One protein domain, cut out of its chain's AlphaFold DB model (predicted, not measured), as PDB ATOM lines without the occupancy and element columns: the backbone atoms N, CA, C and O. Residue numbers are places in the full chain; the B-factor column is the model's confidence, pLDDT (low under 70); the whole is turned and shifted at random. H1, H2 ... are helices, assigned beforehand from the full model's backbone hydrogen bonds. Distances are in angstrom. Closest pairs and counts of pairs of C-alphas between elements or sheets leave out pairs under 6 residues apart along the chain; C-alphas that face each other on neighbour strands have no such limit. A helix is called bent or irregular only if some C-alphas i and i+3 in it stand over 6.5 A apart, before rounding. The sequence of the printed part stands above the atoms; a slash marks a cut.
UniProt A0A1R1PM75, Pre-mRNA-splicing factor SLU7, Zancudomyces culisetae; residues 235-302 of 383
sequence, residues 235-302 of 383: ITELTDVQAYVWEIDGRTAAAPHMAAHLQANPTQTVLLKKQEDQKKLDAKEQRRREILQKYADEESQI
ATOM      1  N   ILE A 235     228.967 251.096 171.016       93.75
ATOM      2  CA  ILE A 235     228.178 250.897 169.799       93.75
ATOM      3  C   ILE A 235     226.700 250.721 170.149       93.75
ATOM      4  O   ILE A 235     225.864 251.286 169.450       93.75
ATOM      5  N   THR A 236     226.367 250.018 171.238       92.00
ATOM      6  CA  THR A 236     224.968 249.843 171.662       92.00
ATOM      7  C   THR A 236     224.337 251.177 172.057       92.00
ATOM      8  O   THR A 236     223.251 251.518 171.591       92.00
ATOM      9  N   GLU A 237     225.052 251.990 172.834       91.81
ATOM     10  CA  GLU A 237     224.580 253.313 173.245       91.81
ATOM     11  C   GLU A 237     224.378 254.236 172.041       91.81
ATOM     12  O   GLU A 237     223.357 254.925 171.957       91.81
ATOM     13  N   LEU A 238     225.315 254.219 171.086       93.38
ATOM     14  CA  LEU A 238     225.212 254.970 169.837       93.38
ATOM     15  C   LEU A 238     224.009 254.492 169.020       93.38
ATOM     16  O   LEU A 238     223.217 255.329 168.590       93.38
ATOM     17  N   THR A 239     223.818 253.178 168.860       94.06
ATOM     18  CA  THR A 239     222.647 252.634 168.154       94.06
ATOM     19  C   THR A 239     221.340 253.051 168.819       94.06
ATOM     20  O   THR A 239     220.401 253.420 168.118       94.06
ATOM     21  N   ASP A 240     221.298 253.109 170.151       92.81
ATOM     22  CA  ASP A 240     220.128 253.579 170.890       92.81
ATOM     23  C   ASP A 240     219.897 255.088 170.695       92.81
ATOM     24  O   ASP A 240     218.756 255.541 170.622       92.81
ATOM     25  N   VAL A 241     220.962 255.907 170.636       93.44
ATOM     26  CA  VAL A 241     220.835 257.346 170.315       93.44
ATOM     27  C   VAL A 241     220.347 257.528 168.880       93.44
ATOM     28  O   VAL A 241     219.507 258.386 168.623       93.44
ATOM     29  N   GLN A 242     220.844 256.725 167.947       93.44
ATOM     30  CA  GLN A 242     220.436 256.785 166.551       93.44
ATOM     31  C   GLN A 242     218.974 256.362 166.365       93.44
ATOM     32  O   GLN A 242     218.235 257.038 165.652       93.44
ATOM     33  N   ALA A 243     218.536 255.306 167.055       93.56
ATOM     34  CA  ALA A 243     217.133 254.905 167.093       93.56
ATOM     35  C   ALA A 243     216.248 256.028 167.654       93.56
ATOM     36  O   ALA A 243     215.226 256.359 167.060       93.56
ATOM     37  N   TYR A 244     216.686 256.678 168.737       91.44
ATOM     38  CA  TYR A 244     215.994 257.833 169.309       91.44
ATOM     39  C   TYR A 244     215.877 259.009 168.324       91.44
ATOM     40  O   TYR A 244     214.808 259.599 168.188       91.44
ATOM     41  N   VAL A 245     216.951 259.328 167.598       91.44
ATOM     42  CA  VAL A 245     216.935 260.360 166.551       91.44
ATOM     43  C   VAL A 245     215.899 260.035 165.472       91.44
ATOM     44  O   VAL A 245     215.086 260.891 165.142       91.44
ATOM     45  N   TRP A 246     215.842 258.790 164.993       89.94
ATOM     46  CA  TRP A 246     214.833 258.377 164.011       89.94
ATOM     47  C   TRP A 246     213.399 258.425 164.547       89.94
ATOM     48  O   TRP A 246     212.477 258.770 163.805       89.94
ATOM     49  N   GLU A 247     213.191 258.127 165.832       88.88
ATOM     50  CA  GLU A 247     211.886 258.304 166.476       88.88
ATOM     51  C   GLU A 247     211.462 259.778 166.510       88.88
ATOM     52  O   GLU A 247     210.298 260.090 166.237       88.88
ATOM     53  N   ILE A 248     212.387 260.693 166.823       85.88
ATOM     54  CA  ILE A 248     212.122 262.135 166.798       85.88
ATOM     55  C   ILE A 248     211.859 262.611 165.374       85.88
ATOM     56  O   ILE A 248     210.900 263.347 165.166       85.88
ATOM     57  N   ASP A 249     212.653 262.188 164.395       84.12
ATOM     58  CA  ASP A 249     212.466 262.557 162.988       84.12
ATOM     59  C   ASP A 249     211.079 262.121 162.482       84.12
ATOM     60  O   ASP A 249     210.353 262.901 161.861       84.12
ATOM     61  N   GLY A 250     210.637 260.915 162.855       82.19
ATOM     62  CA  GLY A 250     209.280 260.439 162.574       82.19
ATOM     63  C   GLY A 250     208.178 261.279 163.236       82.19
ATOM     64  O   GLY A 250     207.123 261.491 162.640       82.19
ATOM     65  N   ARG A 251     208.413 261.801 164.450       76.81
ATOM     66  CA  ARG A 251     207.475 262.700 165.157       76.81
ATOM     67  C   ARG A 251     207.513 264.137 164.619       76.81
ATOM     68  O   ARG A 251     206.483 264.807 164.585       76.81
ATOM     69  N   THR A 252     208.676 264.621 164.192       62.81
ATOM     70  CA  THR A 252     208.912 266.000 163.727       62.81
ATOM     71  C   THR A 252     208.528 266.240 162.277       62.81
ATOM     72  O   THR A 252     208.340 267.395 161.900       62.81
ATOM     73  N   ALA A 253     208.248 265.191 161.499       61.16
ATOM     74  CA  ALA A 253     207.469 265.318 160.266       61.16
ATOM     75  C   ALA A 253     206.122 266.051 160.491       61.16
ATOM     76  O   ALA A 253     205.604 266.678 159.571       61.16
ATOM     77  N   ALA A 254     205.586 266.036 161.722       56.50
ATOM     78  CA  ALA A 254     204.428 266.833 162.137       56.50
ATOM     79  C   ALA A 254     204.784 268.196 162.783       56.50
ATOM     80  O   ALA A 254     203.904 269.041 162.938       56.50
ATOM     81  N   ALA A 255     206.046 268.433 163.171       55.56
ATOM     82  CA  ALA A 255     206.512 269.652 163.844       55.56
ATOM     83  C   ALA A 255     208.042 269.889 163.656       55.56
ATOM     84  O   ALA A 255     208.848 269.297 164.375       55.56
ATOM     85  N   PRO A 256     208.476 270.800 162.760       60.50
ATOM     86  CA  PRO A 256     209.874 270.921 162.301       60.50
ATOM     87  C   PRO A 256     210.864 271.563 163.294       60.50
ATOM     88  O   PRO A 256     212.047 271.696 162.994       60.50
ATOM     89  N   HIS A 257     210.413 271.984 164.476       60.66
ATOM     90  CA  HIS A 257     211.232 272.733 165.440       60.66
ATOM     91  C   HIS A 257     212.046 271.847 166.402       60.66
ATOM     92  O   HIS A 257     212.842 272.369 167.178       60.66
ATOM     93  N   MET A 258     211.864 270.522 166.363       64.75
ATOM     94  CA  MET A 258     212.579 269.563 167.219       64.75
ATOM     95  C   MET A 258     213.515 268.654 166.405       64.75
ATOM     96  O   MET A 258     213.752 267.512 166.781       64.75
ATOM     97  N   ALA A 259     214.034 269.142 165.274       70.19
ATOM     98  CA  ALA A 259     214.965 268.393 164.437       70.19
ATOM     99  C   ALA A 259     216.282 268.138 165.196       70.19
ATOM    100  O   ALA A 259     217.046 269.063 165.486       70.19
ATOM    101  N   ALA A 260     216.538 266.877 165.534       82.06
ATOM    102  CA  ALA A 260     217.739 266.419 166.216       82.06
ATOM    103  C   ALA A 260     218.439 265.429 165.286       82.06
ATOM    104  O   ALA A 260     217.828 264.459 164.878       82.06
ATOM    105  N   HIS A 261     219.711 265.648 164.953       88.56
ATOM    106  CA  HIS A 261     220.439 264.771 164.035       88.56
ATOM    107  C   HIS A 261     221.776 264.365 164.643       88.56
ATOM    108  O   HIS A 261     222.568 265.229 165.017       88.56
ATOM    109  N   LEU A 262     222.056 263.059 164.691       90.75
ATOM    110  CA  LEU A 262     223.225 262.509 165.387       90.75
ATOM    111  C   LEU A 262     224.552 263.071 164.853       90.75
ATOM    112  O   LEU A 262     225.405 263.475 165.628       90.75
ATOM    113  N   GLN A 263     224.724 263.133 163.531       91.88
ATOM    114  CA  GLN A 263     225.960 263.620 162.907       91.88
ATOM    115  C   GLN A 263     226.061 265.152 162.854       91.88
ATOM    116  O   GLN A 263     227.168 265.676 162.913       91.88
ATOM    117  N   ALA A 264     224.940 265.873 162.728       90.31
ATOM    118  CA  ALA A 264     224.962 267.329 162.595       90.31
ATOM    119  C   ALA A 264     225.046 268.023 163.965       90.31
ATOM    120  O   ALA A 264     225.882 268.901 164.145       90.31
ATOM    121  N   ASN A 265     224.239 267.581 164.941       90.25
ATOM    122  CA  ASN A 265     224.156 268.159 166.288       90.25
ATOM    123  C   ASN A 265     224.277 267.071 167.386       90.25
ATOM    124  O   ASN A 265     223.350 266.905 168.189       90.25
ATOM    125  N   PRO A 266     225.408 266.339 167.472       92.31
ATOM    126  CA  PRO A 266     225.568 265.181 168.365       92.31
ATOM    127  C   PRO A 266     225.369 265.509 169.850       92.31
ATOM    128  O   PRO A 266     224.779 264.741 170.608       92.31
ATOM    129  N   THR A 267     225.856 266.665 170.303       93.19
ATOM    130  CA  THR A 267     225.758 267.061 171.716       93.19
ATOM    131  C   THR A 267     224.317 267.353 172.113       93.19
ATOM    132  O   THR A 267     223.857 266.898 173.160       93.19
ATOM    133  N   GLN A 268     223.576 268.052 171.251       90.75
ATOM    134  CA  GLN A 268     222.159 268.332 171.450       90.75
ATOM    135  C   GLN A 268     221.349 267.033 171.491       90.75
ATOM    136  O   GLN A 268     220.534 266.860 172.396       90.75
ATOM    137  N   THR A 269     221.592 266.099 170.566       90.50
ATOM    138  CA  THR A 269     220.848 264.829 170.517       90.50
ATOM    139  C   THR A 269     221.090 263.984 171.761       90.50
ATOM    140  O   THR A 269     220.145 263.435 172.328       90.50
ATOM    141  N   VAL A 270     222.336 263.928 172.242       92.06
ATOM    142  CA  VAL A 270     222.685 263.210 173.476       92.06
ATOM    143  C   VAL A 270     222.043 263.863 174.703       92.06
ATOM    144  O   VAL A 270     221.525 263.153 175.563       92.06
ATOM    145  N   LEU A 271     222.024 265.198 174.795       93.75
ATOM    146  CA  LEU A 271     221.353 265.902 175.895       93.75
ATOM    147  C   LEU A 271     219.840 265.665 175.890       93.75
ATOM    148  O   LEU A 271     219.271 265.376 176.941       93.75
ATOM    149  N   LEU A 272     219.203 265.729 174.720       91.12
ATOM    150  CA  LEU A 272     217.777 265.441 174.572       91.12
ATOM    151  C   LEU A 272     217.457 263.998 174.977       91.12
ATOM    152  O   LEU A 272     216.496 263.781 175.710       91.12
ATOM    153  N   LYS A 273     218.284 263.026 174.569       92.44
ATOM    154  CA  LYS A 273     218.111 261.624 174.970       92.44
ATOM    155  C   LYS A 273     218.224 261.458 176.484       92.44
ATOM    156  O   LYS A 273     217.355 260.848 177.090       92.44
ATOM    157  N   LYS A 274     219.233 262.068 177.117       94.56
ATOM    158  CA  LYS A 274     219.396 262.038 178.582       94.56
ATOM    159  C   LYS A 274     218.187 262.626 179.310       94.56
ATOM    160  O   LYS A 274     217.741 262.060 180.304       94.56
ATOM    161  N   GLN A 275     217.647 263.739 178.813       93.88
ATOM    162  CA  GLN A 275     216.430 264.340 179.365       93.88
ATOM    163  C   GLN A 275     215.215 263.422 179.191       93.88
ATOM    164  O   GLN A 275     214.390 263.317 180.097       93.88
ATOM    165  N   GLU A 276     215.086 262.747 178.050       91.69
ATOM    166  CA  GLU A 276     214.030 261.755 177.853       91.69
ATOM    167  C   GLU A 276     214.189 260.526 178.741       91.69
ATOM    168  O   GLU A 276     213.197 260.045 179.281       91.69
ATOM    169  N   ASP A 277     215.406 260.032 178.932       94.38
ATOM    170  CA  ASP A 277     215.667 258.886 179.795       94.38
ATOM    171  C   ASP A 277     215.328 259.217 181.254       94.38
ATOM    172  O   ASP A 277     214.673 258.415 181.917       94.38
ATOM    173  N   GLN A 278     215.646 260.431 181.723       95.75
ATOM    174  CA  GLN A 278     215.183 260.941 183.021       95.75
ATOM    175  C   GLN A 278     213.650 260.960 183.106       95.75
ATOM    176  O   GLN A 278     213.080 260.349 184.007       95.75
ATOM    177  N   LYS A 279     212.965 261.538 182.109       95.06
ATOM    178  CA  LYS A 279     211.489 261.539 182.052       95.06
ATOM    179  C   LYS A 279     210.898 260.124 182.031       95.06
ATOM    180  O   LYS A 279     209.855 259.882 182.634       95.06
ATOM    181  N   LYS A 280     211.542 259.172 181.344       95.44
ATOM    182  CA  LYS A 280     211.130 257.760 181.306       95.44
ATOM    183  C   LYS A 280     211.305 257.093 182.670       95.44
ATOM    184  O   LYS A 280     210.460 256.276 183.035       95.44
ATOM    185  N   LEU A 281     212.370 257.406 183.409       96.38
ATOM    186  CA  LEU A 281     212.570 256.923 184.780       96.38
ATOM    187  C   LEU A 281     211.496 257.485 185.714       96.38
ATOM    188  O   LEU A 281     210.823 256.703 186.381       96.38
ATOM    189  N   ASP A 282     211.249 258.793 185.664       96.31
ATOM    190  CA  ASP A 282     210.207 259.447 186.464       96.31
ATOM    191  C   ASP A 282     208.821 258.848 186.173       96.31
ATOM    192  O   ASP A 282     208.071 258.509 187.089       96.31
ATOM    193  N   ALA A 283     208.493 258.623 184.896       96.19
ATOM    194  CA  ALA A 283     207.241 257.986 184.489       96.19
ATOM    195  C   ALA A 283     207.138 256.521 184.956       96.19
ATOM    196  O   ALA A 283     206.055 256.059 185.325       96.19
ATOM    197  N   LYS A 284     208.251 255.770 184.961       96.31
ATOM    198  CA  LYS A 284     208.298 254.405 185.516       96.31
ATOM    199  C   LYS A 284     208.081 254.416 187.026       96.31
ATOM    200  O   LYS A 284     207.357 253.558 187.526       96.31
ATOM    201  N   GLU A 285     208.667 255.369 187.746       95.50
ATOM    202  CA  GLU A 285     208.460 255.518 189.186       95.50
ATOM    203  C   GLU A 285     207.024 255.903 189.524       95.50
ATOM    204  O   GLU A 285     206.432 255.292 190.409       95.50
ATOM    205  N   GLN A 286     206.446 256.867 188.807       94.81
ATOM    206  CA  GLN A 286     205.040 257.242 188.965       94.81
ATOM    207  C   GLN A 286     204.133 256.036 188.725       94.81
ATOM    208  O   GLN A 286     203.325 255.702 189.586       94.81
ATOM    209  N   ARG A 287     204.353 255.290 187.634       94.25
ATOM    210  CA  ARG A 287     203.612 254.052 187.355       94.25
ATOM    211  C   ARG A 287     203.797 253.009 188.458       94.25
ATOM    212  O   ARG A 287     202.831 252.364 188.850       94.25
ATOM    213  N   ARG A 288     205.016 252.840 188.985       92.31
ATOM    214  CA  ARG A 288     205.283 251.940 190.118       92.31
ATOM    215  C   ARG A 288     204.503 252.376 191.360       92.31
ATOM    216  O   ARG A 288     203.899 251.523 191.998       92.31
ATOM    217  N   ARG A 289     204.482 253.673 191.684       90.38
ATOM    218  CA  ARG A 289     203.724 254.231 192.819       90.38
ATOM    219  C   ARG A 289     202.220 254.042 192.637       90.38
ATOM    220  O   ARG A 289     201.565 253.596 193.567       90.38
ATOM    221  N   GLU A 290     201.687 254.295 191.444       92.12
ATOM    222  CA  GLU A 290     200.273 254.060 191.128       92.12
ATOM    223  C   GLU A 290     199.885 252.583 191.259       92.12
ATOM    224  O   GLU A 290     198.815 252.270 191.775       92.12
ATOM    225  N   ILE A 291     200.743 251.667 190.795       90.25
ATOM    226  CA  ILE A 291     200.516 250.223 190.939       90.25
ATOM    227  C   ILE A 291     200.541 249.834 192.418       90.25
ATOM    228  O   ILE A 291     199.656 249.107 192.859       90.25
ATOM    229  N   LEU A 292     201.507 250.338 193.191       84.62
ATOM    230  CA  LEU A 292     201.570 250.092 194.631       84.62
ATOM    231  C   LEU A 292     200.317 250.624 195.338       84.62
ATOM    232  O   LEU A 292     199.699 249.888 196.085       84.62
ATOM    233  N   GLN A 293     199.856 251.835 195.038       84.56
ATOM    234  CA  GLN A 293     198.637 252.385 195.651       84.56
ATOM    235  C   GLN A 293     197.364 251.603 195.300       84.56
ATOM    236  O   GLN A 293     196.419 251.583 196.082       84.56
ATOM    237  N   LYS A 294     197.310 250.978 194.118       84.25
ATOM    238  CA  LYS A 294     196.135 250.219 193.659       84.25
ATOM    239  C   LYS A 294     196.130 248.759 194.109       84.25
ATOM    240  O   LYS A 294     195.059 248.165 194.164       84.25
ATOM    241  N   TYR A 295     197.302 248.174 194.363       78.62
ATOM    242  CA  TYR A 295     197.457 246.729 194.576       78.62
ATOM    243  C   TYR A 295     198.263 246.343 195.824       78.62
ATOM    244  O   TYR A 295     198.351 245.154 196.126       78.62
ATOM    245  N   ALA A 296     198.879 247.290 196.533       60.72
ATOM    246  CA  ALA A 296     199.578 247.016 197.782       60.72
ATOM    247  C   ALA A 296     198.688 247.397 198.969       60.72
ATOM    248  O   ALA A 296     198.531 248.572 199.285       60.72
ATOM    249  N   ASP A 297     198.150 246.388 199.654       57.12
ATOM    250  CA  ASP A 297     197.694 246.544 201.035       57.12
ATOM    251  C   ASP A 297     198.915 246.939 201.881       57.12
ATOM    252  O   ASP A 297     199.868 246.158 202.011       57.12
ATOM    253  N   GLU A 298     198.912 248.162 202.416       55.00
ATOM    254  CA  GLU A 298     200.060 248.828 203.055       55.00
ATOM    255  C   GLU A 298     200.698 248.000 204.193       55.00
ATOM    256  O   GLU A 298     201.898 248.103 204.450       55.00
ATOM    257  N   GLU A 299     199.942 247.093 204.816       53.75
ATOM    258  CA  GLU A 299     200.395 246.262 205.940       53.75
ATOM    259  C   GLU A 299     201.103 244.957 205.518       53.75
ATOM    260  O   GLU A 299     201.901 244.399 206.272       53.75
ATOM    261  N   SER A 300     200.882 244.465 204.294       55.06
ATOM    262  CA  SER A 300     201.339 243.126 203.881       55.06
ATOM    263  C   SER A 300     202.770 243.076 203.336       55.06
ATOM    264  O   SER A 300     203.344 241.989 203.241       55.06
ATOM    265  N   GLN A 301     203.344 244.214 202.930       55.06
ATOM    266  CA  GLN A 301     204.646 244.274 202.245       55.06
ATOM    267  C   GLN A 301     205.748 244.954 203.057       55.06
ATOM    268  O   GLN A 301     206.881 244.491 202.976       55.06
ATOM    269  N   ILE A 302     205.445 245.948 203.901       57.81
ATOM    270  CA  ILE A 302     206.450 246.571 204.786       57.81
ATOM    271  C   ILE A 302     207.048 245.517 205.731       57.81
ATOM    272  O   ILE A 302     208.261 245.477 205.925       57.81
TER     273      ILE A 302
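Overview. This is residues 235 to 302 of the 383 residues of the protein "Pre-mRNA-splicing factor SLU7" of Zancudomyces culisetae (UniProt A0A1R1PM75). What shape does the backbone make? It is a lopsided T: the long helix H2 is the stem, and the shorter helix H1 crosses near its beginning, at about a right angle, as the bar. Residues 277 to 302, the later part of H2 and the small H3 at its tip, stick out as a free arm, while residues 253 to 265 form a long loop between H1 and H2. What is it made of, and how large is it? The printed part has 68 residues with three named helices, in the order H1, H2, H3, and no named strand, and its class is all helix. It is extended, with a radius of gyration of the C-alphas of 17.3 A, and its outline is flat, 54 by 29 by 15 A, with the free arm making much of the length.

Arrangement. Where is the longest helix met by another? H2, residues 266 to 295, touches H1, residues 235 to 252, with 5 pairs of C-alphas within 8 A. The closest C-alphas are those of Lys 273 and Val 241, 6.9 A apart. They touch with a part of each helix alone, residues 269 to 273 of H2 and residues 241 to 245 of H1. How do these two helices run? Their lines are about perpendicular, at 85 degrees, and their centres are 16.8 A apart. What does the last helix touch? H3, residues 298 to 302, touches no helix. H1 and H3 are apart, and H2 and H3 are apart too, though they follow each other in the chain. What do the backbone N and O atoms show? In H1 and H2, every pair of O of residue i and N of residue i+4 is within hydrogen-bond range. In H3, 0 of 1 such pairs is within range, and for O of residue i and N of residue i+3 it is 0 of 2.

Along the chain. Where does the longest helix lie? H2 runs from Pro 266, with its C-alpha at (225.568, 265.181, 168.365), to Tyr 295, with its C-alpha at (197.457, 246.729, 194.576). Its 30 residues measure 42.6 A from first to last C-alpha. Where is the helix before it? H1 has 18 residues, from Ile 235, with its C-alpha at (228.178, 250.897, 169.799), to Thr 252, and is 25.2 A from first to last C-alpha. And the one after it? H3 has five residues, Glu 298 to Ile 302, is 7.0 A long from first to last C-alpha, and ends with C-alpha 302 at (206.450, 246.571, 204.786). It is irregular, but only just: C-alphas 298 and 301 are 6.51 A apart.

Size, cuts and confidence. How far does the printed part reach? The two C-alphas farthest apart are those of Ala 264 and Glu 299, at 54.1 A, and the first and last printed C-alphas, of Ile 235 and Ile 302, are 41.4 A apart. Without the stretch that stands free, residues 277 to 302, the body has 42 residues and spans 29 by 19 by 16 A. How are the helices joined? The printed part has no cut. The link from H1 to H2 is long, with 13 residues, and the link from H2 to H3 is tight, with 2 residues. Where is the model's confidence low? Residues 252 to 258, of which Thr 252 belongs to H1, and residues 296 to 302, of which 298 to 302 belong to H3, have a pLDDT under 70. The mean pLDDT of the printed part is 84.0, and that of H3 is 55.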